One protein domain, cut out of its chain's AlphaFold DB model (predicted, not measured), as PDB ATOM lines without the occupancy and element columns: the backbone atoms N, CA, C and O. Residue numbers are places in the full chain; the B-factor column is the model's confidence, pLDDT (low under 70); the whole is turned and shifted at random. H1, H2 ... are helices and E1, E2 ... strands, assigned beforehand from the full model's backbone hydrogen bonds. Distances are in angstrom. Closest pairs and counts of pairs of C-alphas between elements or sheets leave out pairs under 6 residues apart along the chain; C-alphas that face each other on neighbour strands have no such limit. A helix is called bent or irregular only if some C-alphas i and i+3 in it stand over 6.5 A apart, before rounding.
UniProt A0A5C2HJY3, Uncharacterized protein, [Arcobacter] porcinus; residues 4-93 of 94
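Overview. This is residues 4 to 93 of the 94 residues of an uncharacterized protein of [Arcobacter] porcinus (UniProt A0A5C2HJY3). One long, gently bent helix, H1, stands like a handle with a small head at its far end, where two little three-stranded sheets, E2 E1 E6 and E3 E4 E5, gather round its last turns. Residues 4 to 36 of the helix stick out free and make the length, while the body without them is compact, spanning 25 by 23 by 20 A. The printed part has 90 residues, with one named helix followed by six named strands, E1 to E6; both sheets are antiparallel, in the orders E2 - E1 - E6 and E3 - E4 - E5, and the class is mixed, helices and strands. The whole is extended, with a radius of gyration of the C-alphas of 23.2 A and spans of 77 by 27 by 20 A.

Along the chain. H1, residues 4 to 49, was assigned as one helix by its hydrogen bonds but is bent, C-alphas 27 and 30 being 6.7 A apart. Its arm H1a, residues 4 to 27, begins at C-alpha 4 (54.552, 114.737, 99.923) and is 34.6 A long. Its arm H1b, residues 30 to 49, is 28.9 A long and ends at C-alpha 49 (104.630, 145.003, 134.377). E1, residues 54 to 58, measures 12.8 A and E2, residues 61 to 65, 12.4 A. E3 is residues 72 to 74, E4 residues 77 to 80 and E5 residues 83 to 86. E6, residues 90 to 92, ends at C-alpha 92 (103.146, 133.094, 136.615).

Arrangement. H1a and H1b stand at a shallow tilt of 24 degrees, and H1a is not on either sheet. H1b is on the sheet E2 E1 E6, the two making two layers, a helix arm and a sheet; its closest C-alphas to E6 are those of Leu 44 and Glu 91, 7.2 A. E1 and E2 are an antiparallel hairpin, with N 56 and O 63 at 2.8 A, within hydrogen-bond range. On the other side of E1, E6 is antiparallel, with N 55 and O 91 at 2.8 A. H1b is also on the sheet E3 E4 E5, at a height over the sheet of 11.8 A from a local plane fitted to only 6 C-alphas; Ile 45 and Val 73 have the closest C-alphas of H1b and E3, 7.4 A. E3, E4 and E5 form a meander, each strand the antiparallel neighbour of the one before, with N 74 and O 77 at 2.9 A and N 78 and O 85 at 2.8 A. Between the sheets, the closest C-alphas of E1 and E5 are those of Cys 56 and Ile 85, 7.5 A, while E2 and E5 are apart. Every O i to N i+4 pair is within hydrogen-bond range in H1a, and 15 of 16 are in H1b.

Size, cuts and confidence. The two C-alphas farthest apart, those of Lys 4 and Asp 69, are 76.8 A apart. The printed part has no cut and no long link. The mean pLDDT of the printed part is 91.0, and no printed residue is under 70.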
ATOM      1  N   LYS A   4      53.282 115.477 100.023       83.38
ATOM      2  CA  LYS A   4      54.552 114.737  99.923       83.38
ATOM      3  C   LYS A   4      55.738 115.650  99.599       83.38
ATOM      4  O   LYS A   4      56.853 115.405 100.056       83.38
ATOM      5  N   ARG A   5      55.517 116.706  98.805       82.06
ATOM      6  CA  ARG A   5      56.560 117.687  98.454       82.06
ATOM      7  C   ARG A   5      56.824 118.648  99.612       82.06
ATOM      8  O   ARG A   5      57.983 118.993  99.822       82.06
ATOM      9  N   LEU A   6      55.791 119.011 100.377       88.00
ATOM     10  CA  LEU A   6      55.911 119.872 101.558       88.00
ATOM     11  C   LEU A   6      56.787 119.215 102.637       88.00
ATOM     12  O   LEU A   6      57.817 119.772 103.005       88.00
ATOM     13  N   LYS A   7      56.473 117.973 103.033       87.44
ATOM     14  CA  LYS A   7      57.254 117.226 104.039       87.44
ATOM     15  C   LYS A   7      58.719 117.034 103.633       87.44
ATOM     16  O   LYS A   7      59.623 117.125 104.461       87.44
ATOM     17  N   LYS A   8      58.977 116.793 102.340       88.12
ATOM     18  CA  LYS A   8      60.346 116.675 101.814       88.12
ATOM     19  C   LYS A   8      61.107 117.999 101.918       88.12
ATOM     20  O   LYS A   8      62.290 117.983 102.245       88.12
ATOM     21  N   TYR A   9      60.443 119.122 101.641       88.62
ATOM     22  CA  TYR A   9      61.040 120.449 101.758       88.62
ATOM     23  C   TYR A   9      61.346 120.806 103.215       88.62
ATOM     24  O   TYR A   9      62.451 121.251 103.505       88.62
ATOM     25  N   GLU A  10      60.420 120.548 104.138       90.62
ATOM     26  CA  GLU A  10      60.618 120.787 105.574       90.62
ATOM     27  C   GLU A  10      61.794 119.978 106.130       90.62
ATOM     28  O   GLU A  10      62.659 120.531 106.807       90.62
ATOM     29  N   TYR A  11      61.881 118.691 105.774       90.50
ATOM     30  CA  TYR A  11      63.007 117.841 106.157       90.50
ATOM     31  C   TYR A  11      64.336 118.369 105.605       90.50
ATOM     32  O   TYR A  11      65.322 118.467 106.336       90.50
ATOM     33  N   LEU A  12      64.372 118.735 104.319       90.94
ATOM     34  CA  LEU A  12      65.592 119.236 103.687       90.94
ATOM     35  C   LEU A  12      66.014 120.588 104.276       90.94
ATOM     36  O   LEU A  12      67.187 120.782 104.578       90.94
ATOM     37  N   SER A  13      65.058 121.490 104.493       91.00
ATOM     38  CA  SER A  13      65.271 122.801 105.111       91.00
ATOM     39  C   SER A  13      65.795 122.665 106.542       91.00
ATOM     40  O   SER A  13      66.796 123.288 106.895       91.00
ATOM     41  N   SER A  14      65.196 121.776 107.343       92.62
ATOM     42  CA  SER A  14      65.669 121.459 108.693       92.62
ATOM     43  C   SER A  14      67.100 120.915 108.669       92.62
ATOM     44  O   SER A  14      67.966 121.425 109.380       92.62
ATOM     45  N   LYS A  15      67.390 119.958 107.778       93.19
ATOM     46  CA  LYS A  15      68.728 119.375 107.624       93.19
ATOM     47  C   LYS A  15      69.779 120.423 107.243       93.19
ATOM     48  O   LYS A  15      70.847 120.454 107.852       93.19
ATOM     49  N   ILE A  16      69.472 121.288 106.274       94.06
ATOM     50  CA  ILE A  16      70.362 122.377 105.841       94.06
ATOM     51  C   ILE A  16      70.595 123.358 106.992       94.06
ATOM     52  O   ILE A  16      71.737 123.728 107.254       94.06
ATOM     53  N   ARG A  17      69.540 123.735 107.723       93.56
ATOM     54  CA  ARG A  17      69.641 124.629 108.881       93.56
ATOM     55  C   ARG A  17      70.560 124.051 109.959       93.56
ATOM     56  O   ARG A  17      71.424 124.763 110.458       93.56
ATOM     57  N   THR A  18      70.420 122.768 110.291       94.06
ATOM     58  CA  THR A  18      71.296 122.103 111.267       94.06
ATOM     59  C   THR A  18      72.746 122.059 110.787       94.06
ATOM     60  O   THR A  18      73.647 122.404 111.547       94.06
ATOM     61  N   GLN A  19      72.987 121.692 109.525       95.06
ATOM     62  CA  GLN A  19      74.341 121.672 108.959       95.06
ATOM     63  C   GLN A  19      74.985 123.061 108.950       95.06
ATOM     64  O   GLN A  19      76.158 123.188 109.289       95.06
ATOM     65  N   PHE A  20      74.217 124.105 108.634       95.38
ATOM     66  CA  PHE A  20      74.682 125.487 108.672       95.38
ATOM     67  C   PHE A  20      75.169 125.893 110.071       95.38
ATOM     68  O   PHE A  20      76.271 126.420 110.199       95.38
ATOM     69  N   PHE A  21      74.409 125.585 111.128       95.19
ATOM     70  CA  PHE A  21      74.839 125.886 112.499       95.19
ATOM     71  C   PHE A  21      76.075 125.094 112.924       95.19
ATOM     72  O   PHE A  21      76.957 125.658 113.566       95.19
ATOM     73  N   ILE A  22      76.177 123.819 112.538       95.38
ATOM     74  CA  ILE A  22      77.375 123.016 112.817       95.38
ATOM     75  C   ILE A  22      78.603 123.658 112.163       95.38
ATOM     76  O   ILE A  22      79.621 123.844 112.824       95.38
ATOM     77  N   ILE A  23      78.497 124.047 110.889       96.25
ATOM     78  CA  ILE A  23      79.592 124.704 110.166       96.25
ATOM     79  C   ILE A  23      79.954 126.034 110.830       96.25
ATOM     80  O   ILE A  23      81.136 126.301 111.011       96.25
ATOM     81  N   LEU A  24      78.970 126.837 111.242       95.94
ATOM     82  CA  LEU A  24      79.224 128.095 111.946       95.94
ATOM     83  C   LEU A  24      79.986 127.895 113.260       95.94
ATOM     84  O   LEU A  24      80.914 128.649 113.537       95.94
ATOM     85  N   VAL A  25      79.620 126.885 114.054       95.25
ATOM     86  CA  VAL A  25      80.319 126.578 115.311       95.25
ATOM     87  C   VAL A  25      81.744 126.114 115.029       95.25
ATOM     88  O   VAL A  25      82.684 126.609 115.638       95.25
ATOM     89  N   VAL A  26      81.938 125.203 114.075       95.88
ATOM     90  CA  VAL A  26      83.284 124.732 113.712       95.88
ATOM     91  C   VAL A  26      84.140 125.877 113.168       95.88
ATOM     92  O   VAL A  26      85.322 125.972 113.489       95.88
ATOM     93  N   PHE A  27      83.539 126.780 112.394       95.88
ATOM     94  CA  PHE A  27      84.203 127.966 111.869       95.88
ATOM     95  C   PHE A  27      84.575 128.971 112.968       95.88
ATOM     96  O   PHE A  27      85.589 129.649 112.833       95.88
ATOM     97  N   SER A  28      83.808 129.066 114.060       95.75
ATOM     98  CA  SER A  28      84.097 130.001 115.156       95.75
ATOM     99  C   SER A  28      85.187 129.511 116.116       95.75
ATOM    100  O   SER A  28      85.900 130.338 116.686       95.75
ATOM    101  N   LEU A  29      85.383 128.193 116.251       95.31
ATOM    102  CA  LEU A  29      86.421 127.597 117.106       95.31
ATOM    103  C   LEU A  29      87.828 128.210 116.944       95.31
ATOM    104  O   LEU A  29      88.404 128.589 117.965       95.31
ATOM    105  N   PRO A  30      88.407 128.361 115.732       94.88
ATOM    106  CA  PRO A  30      89.743 128.946 115.589       94.88
ATOM    107  C   PRO A  30      89.829 130.386 116.109       94.88
ATOM    108  O   PRO A  30      90.849 130.762 116.684       94.88
ATOM    109  N   PHE A  31      88.766 131.183 115.969       94.94
ATOM    110  CA  PHE A  31      88.734 132.556 116.481       94.94
ATOM    111  C   PHE A  31      88.689 132.591 118.009       94.94
ATOM    112  O   PHE A  31      89.357 133.421 118.621       94.94
ATOM    113  N   ILE A  32      87.948 131.667 118.627       94.38
ATOM    114  CA  ILE A  32      87.882 131.533 120.087       94.38
ATOM    115  C   ILE A  32      89.255 131.135 120.641       94.38
ATOM    116  O   ILE A  32      89.748 131.762 121.574       94.38
ATOM    117  N   VAL A  33      89.905 130.134 120.040       93.25
ATOM    118  CA  VAL A  33      91.252 129.703 120.448       93.25
ATOM    119  C   VAL A  33      92.255 130.846 120.300       93.25
ATOM    120  O   VAL A  33      93.029 131.104 121.220       93.25
ATOM    121  N   LEU A  34      92.214 131.570 119.178       92.75
ATOM    122  CA  LEU A  34      93.075 132.732 118.961       92.75
ATOM    123  C   LEU A  34      92.844 133.815 120.021       92.75
ATOM    124  O   LEU A  34      93.811 134.376 120.532       92.75
ATOM    125  N   TYR A  35      91.586 134.085 120.376       92.38
ATOM    126  CA  TYR A  35      91.239 135.048 121.418       92.38
ATOM    127  C   TYR A  35      91.869 134.680 122.767       92.38
ATOM    128  O   TYR A  35      92.556 135.515 123.357       92.38
ATOM    129  N   PHE A  36      91.715 133.431 123.220       90.12
ATOM    130  CA  PHE A  36      92.342 132.973 124.463       90.12
ATOM    131  C   PHE A  36      93.867 133.101 124.411       90.12
ATOM    132  O   PHE A  36      94.464 133.635 125.342       90.12
ATOM    133  N   HIS A  37      94.487 132.709 123.294       87.62
ATOM    134  CA  HIS A  37      95.937 132.796 123.128       87.62
ATOM    135  C   HIS A  37      96.476 134.232 123.178       87.62
ATOM    136  O   HIS A  37      97.590 134.456 123.650       87.62
ATOM    137  N   LEU A  38      95.726 135.207 122.657       88.56
ATOM    138  CA  LEU A  38      96.102 136.619 122.720       88.56
ATOM    139  C   LEU A  38      95.891 137.191 124.125       88.56
ATOM    140  O   LEU A  38      96.741 137.936 124.609       88.56
ATOM    141  N   ASN A  39      94.792 136.818 124.782       90.81
ATOM    142  CA  ASN A  39      94.466 137.290 126.123       90.81
ATOM    143  C   ASN A  39      95.470 136.786 127.168       90.81
ATOM    144  O   ASN A  39      95.941 137.556 127.994       90.81
ATOM    145  N   GLU A  40      95.859 135.514 127.091       89.06
ATOM    146  CA  GLU A  40      96.883 134.927 127.962       89.06
ATOM    147  C   GLU A  40      98.221 135.678 127.858       89.06
ATOM    148  O   GLU A  40      98.828 136.017 128.871       89.06
ATOM    149  N   ARG A  41      98.646 136.033 126.637       88.31
ATOM    150  CA  ARG A  41      99.858 136.844 126.428       88.31
ATOM    151  C   ARG A  41      99.732 138.229 127.049       88.31
ATOM    152  O   ARG A  41     100.675 138.684 127.685       88.31
ATOM    153  N   ALA A  42      98.599 138.898 126.842       90.38
ATOM    154  CA  ALA A  42      98.362 140.223 127.404       90.38
ATOM    155  C   ALA A  42      98.413 140.191 128.940       90.38
ATOM    156  O   ALA A  42      99.076 141.037 129.534       90.38
ATOM    157  N   ASN A  43      97.807 139.172 129.557       91.19
ATOM    158  CA  ASN A  43      97.825 138.985 131.006       91.19
ATOM    159  C   ASN A  43      99.246 138.772 131.540       91.19
ATOM    160  O   ASN A  43      99.642 139.455 132.472       91.19
ATOM    161  N   LEU A  44     100.051 137.904 130.914       91.38
ATOM    162  CA  LEU A  44     101.440 137.675 131.340       91.38
ATOM    163  C   LEU A  44     102.302 138.941 131.246       91.38
ATOM    164  O   LEU A  44     103.156 139.180 132.098       91.38
ATOM    165  N   ILE A  45     102.091 139.760 130.210       91.06
ATOM    166  CA  ILE A  45     102.787 141.046 130.071       91.06
ATOM    167  C   ILE A  45     102.337 142.021 131.165       91.06
ATOM    168  O   ILE A  45     103.172 142.729 131.728       91.06
ATOM    169  N   ASP A  46     101.041 142.065 131.475       92.44
ATOM    170  CA  ASP A  46     100.507 142.903 132.550       92.44
ATOM    171  C   ASP A  46     101.048 142.472 133.920       92.44
ATOM    172  O   ASP A  46     101.570 143.293 134.671       92.44
ATOM    173  N   ASP A  47     101.053 141.171 134.204       91.56
ATOM    174  CA  ASP A  47     101.619 140.590 135.420       91.56
ATOM    175  C   ASP A  47     103.110 140.915 135.573       91.56
ATOM    176  O   ASP A  47     103.542 141.364 136.640       91.56
ATOM    177  N   PHE A  48     103.887 140.784 134.495       92.06
ATOM    178  CA  PHE A  48     105.286 141.212 134.461       92.06
ATOM    179  C   PHE A  48     105.442 142.710 134.764       92.06
ATOM    180  O   PHE A  48     106.296 143.115 135.559       92.06
ATOM    181  N   ASN A  49     104.606 143.558 134.154       90.69
ATOM    182  CA  ASN A  49     104.630 145.003 134.377       90.69
ATOM    183  C   ASN A  49     104.255 145.383 135.814       90.69
ATOM    184  O   ASN A  49     104.806 146.358 136.336       90.69
ATOM    185  N   ASN A  50     103.400 144.578 136.448       91.88
ATOM    186  CA  ASN A  50     102.999 144.654 137.850       91.88
ATOM    187  C   ASN A  50     104.032 144.035 138.818       91.88
ATOM    188  O   ASN A  50     103.736 143.859 139.999       91.88
ATOM    189  N   ASN A  51     105.257 143.764 138.349       88.94
ATOM    190  CA  ASN A  51     106.379 143.208 139.114       88.94
ATOM    191  C   ASN A  51     106.169 141.778 139.636       88.94
ATOM    192  O   ASN A  51     106.861 141.377 140.571       88.94
ATOM    193  N   LYS A  52     105.252 140.998 139.052       90.00
ATOM    194  CA  LYS A  52     105.182 139.566 139.358       90.00
ATOM    195  C   LYS A  52     106.357 138.830 138.719       90.00
ATOM    196  O   LYS A  52     106.834 139.200 137.644       90.00
ATOM    197  N   GLU A  53     106.814 137.781 139.390       90.75
ATOM    198  CA  GLU A  53     107.801 136.862 138.834       90.75
ATOM    199  C   GLU A  53     107.112 135.870 137.896       90.75
ATOM    200  O   GLU A  53     106.049 135.324 138.199       90.75
ATOM    201  N   LEU A  54     107.727 135.635 136.743       92.62
ATOM    202  CA  LEU A  54     107.301 134.639 135.772       92.62
ATOM    203  C   LEU A  54     108.352 133.531 135.695       92.62
ATOM    204  O   LEU A  54     109.548 133.809 135.751       92.62
ATOM    205  N   ILE A  55     107.928 132.285 135.504       93.50
ATOM    206  CA  ILE A  55     108.820 131.172 135.164       93.50
ATOM    207  C   ILE A  55     108.654 130.868 133.685       93.50
ATOM    208  O   ILE A  55     107.570 130.505 133.234       93.50
ATOM    209  N   CYS A  56     109.744 130.955 132.932       92.50
ATOM    210  CA  CYS A  56     109.774 130.595 131.525       92.50
ATOM    211  C   CYS A  56     110.483 129.261 131.284       92.50
ATOM    212  O   CYS A  56     111.620 129.055 131.709       92.50
ATOM    213  N   ASN A  57     109.831 128.372 130.535       91.69
ATOM    214  CA  ASN A  57     110.343 127.056 130.168       91.69
ATOM    215  C   ASN A  57     110.968 127.081 128.761       91.69
ATOM    216  O   ASN A  57     110.265 127.133 127.744       91.69
ATOM    217  N   ILE A  58     112.298 126.991 128.685       89.06
ATOM    218  CA  ILE A  58     113.057 126.880 127.429       89.06
ATOM    219  C   ILE A  58     113.703 125.499 127.364       89.06
ATOM    220  O   ILE A  58     114.773 125.255 127.921       89.06
ATOM    221  N   GLY A  59     113.041 124.572 126.671       83.94
ATOM    222  CA  GLY A  59     113.473 123.175 126.643       83.94
ATOM    223  C   GLY A  59     113.401 122.567 128.044       83.94
ATOM    224  O   GLY A  59     112.327 122.523 128.634       83.94
ATOM    225  N   SER A  60     114.538 122.113 128.574       84.12
ATOM    226  CA  SER A  60     114.656 121.590 129.943       84.12
ATOM    227  C   SER A  60     115.014 122.651 130.988       84.12
ATOM    228  O   SER A  60     115.112 122.323 132.169       84.12
ATOM    229  N   LEU A  61     115.255 123.900 130.580       87.56
ATOM    230  CA  LEU A  61     115.670 124.977 131.476       87.56
ATOM    231  C   LEU A  61     114.463 125.801 131.924       87.56
ATOM    232  O   LEU A  61     113.650 126.222 131.100       87.56
ATOM    233  N   LYS A  62     114.395 126.055 133.230       91.19
ATOM    234  CA  LYS A  62     113.477 127.015 133.844       91.19
ATOM    235  C   LYS A  62     114.238 128.306 134.110       91.19
ATOM    236  O   LYS A  62     115.304 128.262 134.721       91.19
ATOM    237  N   ILE A  63     113.720 129.421 133.616       91.00
ATOM    238  CA  ILE A  63     114.322 130.744 133.777       91.00
ATOM    239  C   ILE A  63     113.309 131.643 134.463       91.00
ATOM    240  O   ILE A  63     112.217 131.850 133.936       91.00
ATOM    241  N   ASP A  64     113.706 132.208 135.595       91.69
ATOM    242  CA  ASP A  64     112.916 133.215 136.284       91.69
ATOM    243  C   ASP A  64     113.068 134.558 135.555       91.69
ATOM    244  O   ASP A  64     114.173 135.058 135.304       91.69
ATOM    245  N   VAL A  65     111.930 135.119 135.162       91.12
ATOM    246  CA  VAL A  65     111.806 136.384 134.448       91.12
ATOM    247  C   VAL A  65     111.045 137.347 135.339       91.12
ATOM    248  O   VAL A  65     109.869 137.161 135.635       91.12
ATOM    249  N   SER A  66     111.729 138.400 135.766       90.88
ATOM    250  CA  SER A  66     111.167 139.418 136.645       90.88
ATOM    251  C   SER A  66     111.686 140.798 136.254       90.88
ATOM    252  O   SER A  66     112.805 140.953 135.750       90.88
ATOM    253  N   LYS A  67     110.883 141.831 136.508       90.31
ATOM    254  CA  LYS A  67     111.310 143.217 136.294       90.31
ATOM    255  C   LYS A  67     112.435 143.620 137.257       90.31
ATOM    256  O   LYS A  67     113.309 144.397 136.881       90.31
ATOM    257  N   ALA A  68     112.446 143.046 138.465       88.44
ATOM    258  CA  ALA A  68     113.497 143.237 139.465       88.44
ATOM    259  C   ALA A  68     114.869 142.744 138.971       88.44
ATOM    260  O   ALA A  68     115.891 143.362 139.257       88.44
ATOM    261  N   ASP A  69     114.885 141.698 138.145       88.75
ATOM    262  CA  ASP A  69     116.096 141.147 137.539       88.75
ATOM    263  C   ASP A  69     116.505 141.848 136.230       88.75
ATOM    264  O   ASP A  69     117.276 141.284 135.447       88.75
ATOM    265  N   ASN A  70     116.024 143.069 135.974       91.62
ATOM    266  CA  ASN A  70     116.304 143.865 134.769       91.62
ATOM    267  C   ASN A  70     115.906 143.181 133.449       91.62
ATOM    268  O   ASN A  70     116.513 143.433 132.404       91.62
ATOM    269  N   TRP A  71     114.893 142.314 133.474       93.38
ATOM    270  CA  TRP A  71     114.242 141.893 132.239       93.38
ATOM    271  C   TRP A  71     113.408 143.040 131.670       93.38
ATOM    272  O   TRP A  71     112.935 143.921 132.386       93.38
ATOM    273  N   SER A  72     113.225 143.030 130.358       91.62
ATOM    274  CA  SER A  72     112.352 143.956 129.643       91.62
ATOM    275  C   SER A  72     111.444 143.177 128.704       91.62
ATOM    276  O   SER A  72     111.733 142.029 128.372       91.62
ATOM    277  N   VAL A  73     110.341 143.788 128.282       92.56
ATOM    278  CA  VAL A  73     109.382 143.174 127.360       92.56
ATOM    279  C   VAL A  73     109.285 144.005 126.085       92.56
ATOM    280  O   VAL A  73     109.155 145.225 126.145       92.56
ATOM    281  N   ASP A  74     109.375 143.348 124.929       88.38
ATOM    282  CA  ASP A  74     109.092 143.948 123.622       88.38
ATOM    283  C   ASP A  74     108.117 143.053 122.869       88.38
ATOM    284  O   ASP A  74     108.386 141.875 122.613       88.38
ATOM    285  N   LYS A  75     106.968 143.631 122.511       84.12
ATOM    286  CA  LYS A  75     105.841 142.972 121.841       84.12
ATOM    287  C   LYS A  75     105.420 141.678 122.538       84.12
ATOM    288  O   LYS A  75     104.549 141.696 123.392       84.12
ATOM    289  N   ASN A  76     106.027 140.562 122.144       87.88
ATOM    290  CA  ASN A  76     105.660 139.210 122.546       87.88
ATOM    291  C   ASN A  76     106.846 138.443 123.140       87.88
ATOM    292  O   ASN A  76     106.847 137.205 123.127       87.88
ATOM    293  N   SER A  77     107.900 139.126 123.585       91.06
ATOM    294  CA  SER A  77     109.064 138.454 124.152       91.06
ATOM    295  C   SER A  77     109.725 139.240 125.276       91.06
ATOM    296  O   SER A  77     109.784 140.469 125.251       91.06
ATOM    297  N   PHE A  78     110.226 138.499 126.259       93.44
ATOM    298  CA  PHE A  78     111.045 139.001 127.346       93.44
ATOM    299  C   PHE A  78     112.515 138.903 126.964       93.44
ATOM    300  O   PHE A  78     112.962 137.873 126.456       93.44
ATOM    301  N   PHE A  79     113.278 139.954 127.228       93.62
ATOM    302  CA  PHE A  79     114.691 139.997 126.890       93.62
ATOM    303  C   PHE A  79     115.556 140.518 128.033       93.62
ATOM    304  O   PHE A  79     115.143 141.363 128.831       93.62
ATOM    305  N   LYS A  80     116.781 139.991 128.086       92.50
ATOM    306  CA  LYS A  80     117.845 140.397 129.006       92.50
ATOM    307  C   LYS A  80     119.192 140.130 128.346       92.50
ATOM    308  O   LYS A  80     119.567 138.980 128.114       92.50
ATOM    309  N   GLY A  81     119.919 141.196 128.009       88.62
ATOM    310  CA  GLY A  81     121.134 141.090 127.199       88.62
ATOM    311  C   GLY A  81     120.830 140.491 125.822       88.62
ATOM    312  O   GLY A  81     119.978 141.001 125.101       88.62
ATOM    313  N   SER A  82     121.505 139.397 125.466       87.31
ATOM    314  CA  SER A  82     121.258 138.645 124.226       87.31
ATOM    315  C   SER A  82     120.161 137.582 124.350       87.31
ATOM    316  O   SER A  82     119.804 136.955 123.353       87.31
ATOM    317  N   THR A  83     119.650 137.332 125.557       88.94
ATOM    318  CA  THR A  83     118.625 136.312 125.792       88.94
ATOM    319  C   THR A  83     117.263 136.860 125.404       88.94
ATOM    320  O   THR A  83     116.889 137.945 125.845       88.94
ATOM    321  N   ASN A  84     116.520 136.092 124.609       91.31
ATOM    322  CA  ASN A  84     115.175 136.420 124.159       91.31
ATOM    323  C   ASN A  84     114.244 135.219 124.381       91.31
ATOM    324  O   ASN A  84     114.525 134.120 123.899       91.31
ATOM    325  N   ILE A  85     113.153 135.431 125.112       92.00
ATOM    326  CA  ILE A  85     112.215 134.396 125.542       92.00
ATOM    327  C   ILE A  85     110.802 134.784 125.100       92.00
ATOM    328  O   ILE A  85     110.280 135.803 125.551       92.00
ATOM    329  N   PRO A  86     110.132 133.984 124.255       91.69
ATOM    330  CA  PRO A  86     108.745 134.244 123.891       91.69
ATOM    331  C   PRO A  86     107.824 134.189 125.116       91.69
ATOM    332  O   PRO A  86     107.881 133.224 125.874       91.69
ATOM    333  N   VAL A  87     106.910 135.156 125.252       91.81
ATOM    334  CA  VAL A  87     105.943 135.231 126.371       91.81
ATOM    335  C   VAL A  87     105.131 133.938 126.511       91.81
ATOM    336  O   VAL A  87     104.856 133.492 127.613       91.81
ATOM    337  N   THR A  88     104.823 133.265 125.398       88.94
ATOM    338  CA  THR A  88     104.087 131.984 125.371       88.94
ATOM    339  C   THR A  88     104.802 130.814 126.047       88.94
ATOM    340  O   THR A  88     104.265 129.712 126.087       88.94
ATOM    341  N   LYS A  89     106.063 130.987 126.442       89.94
ATOM    342  CA  LYS A  89     106.836 129.977 127.170       89.94
ATOM    343  C   LYS A  89     106.859 130.243 128.670       89.94
ATOM    344  O   LYS A  89     107.549 129.514 129.374       89.94
ATOM    345  N   CYS A  90     106.152 131.270 129.124       91.12
ATOM    346  CA  CYS A  90     106.191 131.761 130.485       91.12
ATOM    347  C   CYS A  90     104.843 131.585 131.169       91.12
ATOM    348  O   CYS A  90     103.800 131.730 130.539       91.12
ATOM    349  N   GLU A  91     104.893 131.302 132.460       91.12
ATOM    350  CA  GLU A  91     103.745 131.176 133.350       91.12
ATOM    351  C   GLU A  91     104.026 131.999 134.612       91.12
ATOM    352  O   GLU A  91     105.182 132.311 134.911       91.12
ATOM    353  N   ILE A  92     102.982 132.386 135.341       88.56
ATOM    354  CA  ILE A  92     103.146 133.094 136.615       88.56
ATOM    355  C   ILE A  92     103.790 132.140 137.618       88.56
ATOM    356  O   ILE A  92     103.407 130.974 137.713       88.56
ATOM    357  N   LYS A  93     104.788 132.634 138.349       83.94
ATOM    358  CA  LYS A  93     105.361 131.924 139.485       83.94
ATOM    359  C   LYS A  93     104.383 132.048 140.656       83.94
ATOM    360  O   LYS A  93     104.205 133.155 141.162       83.94
TER     361      LYS A  93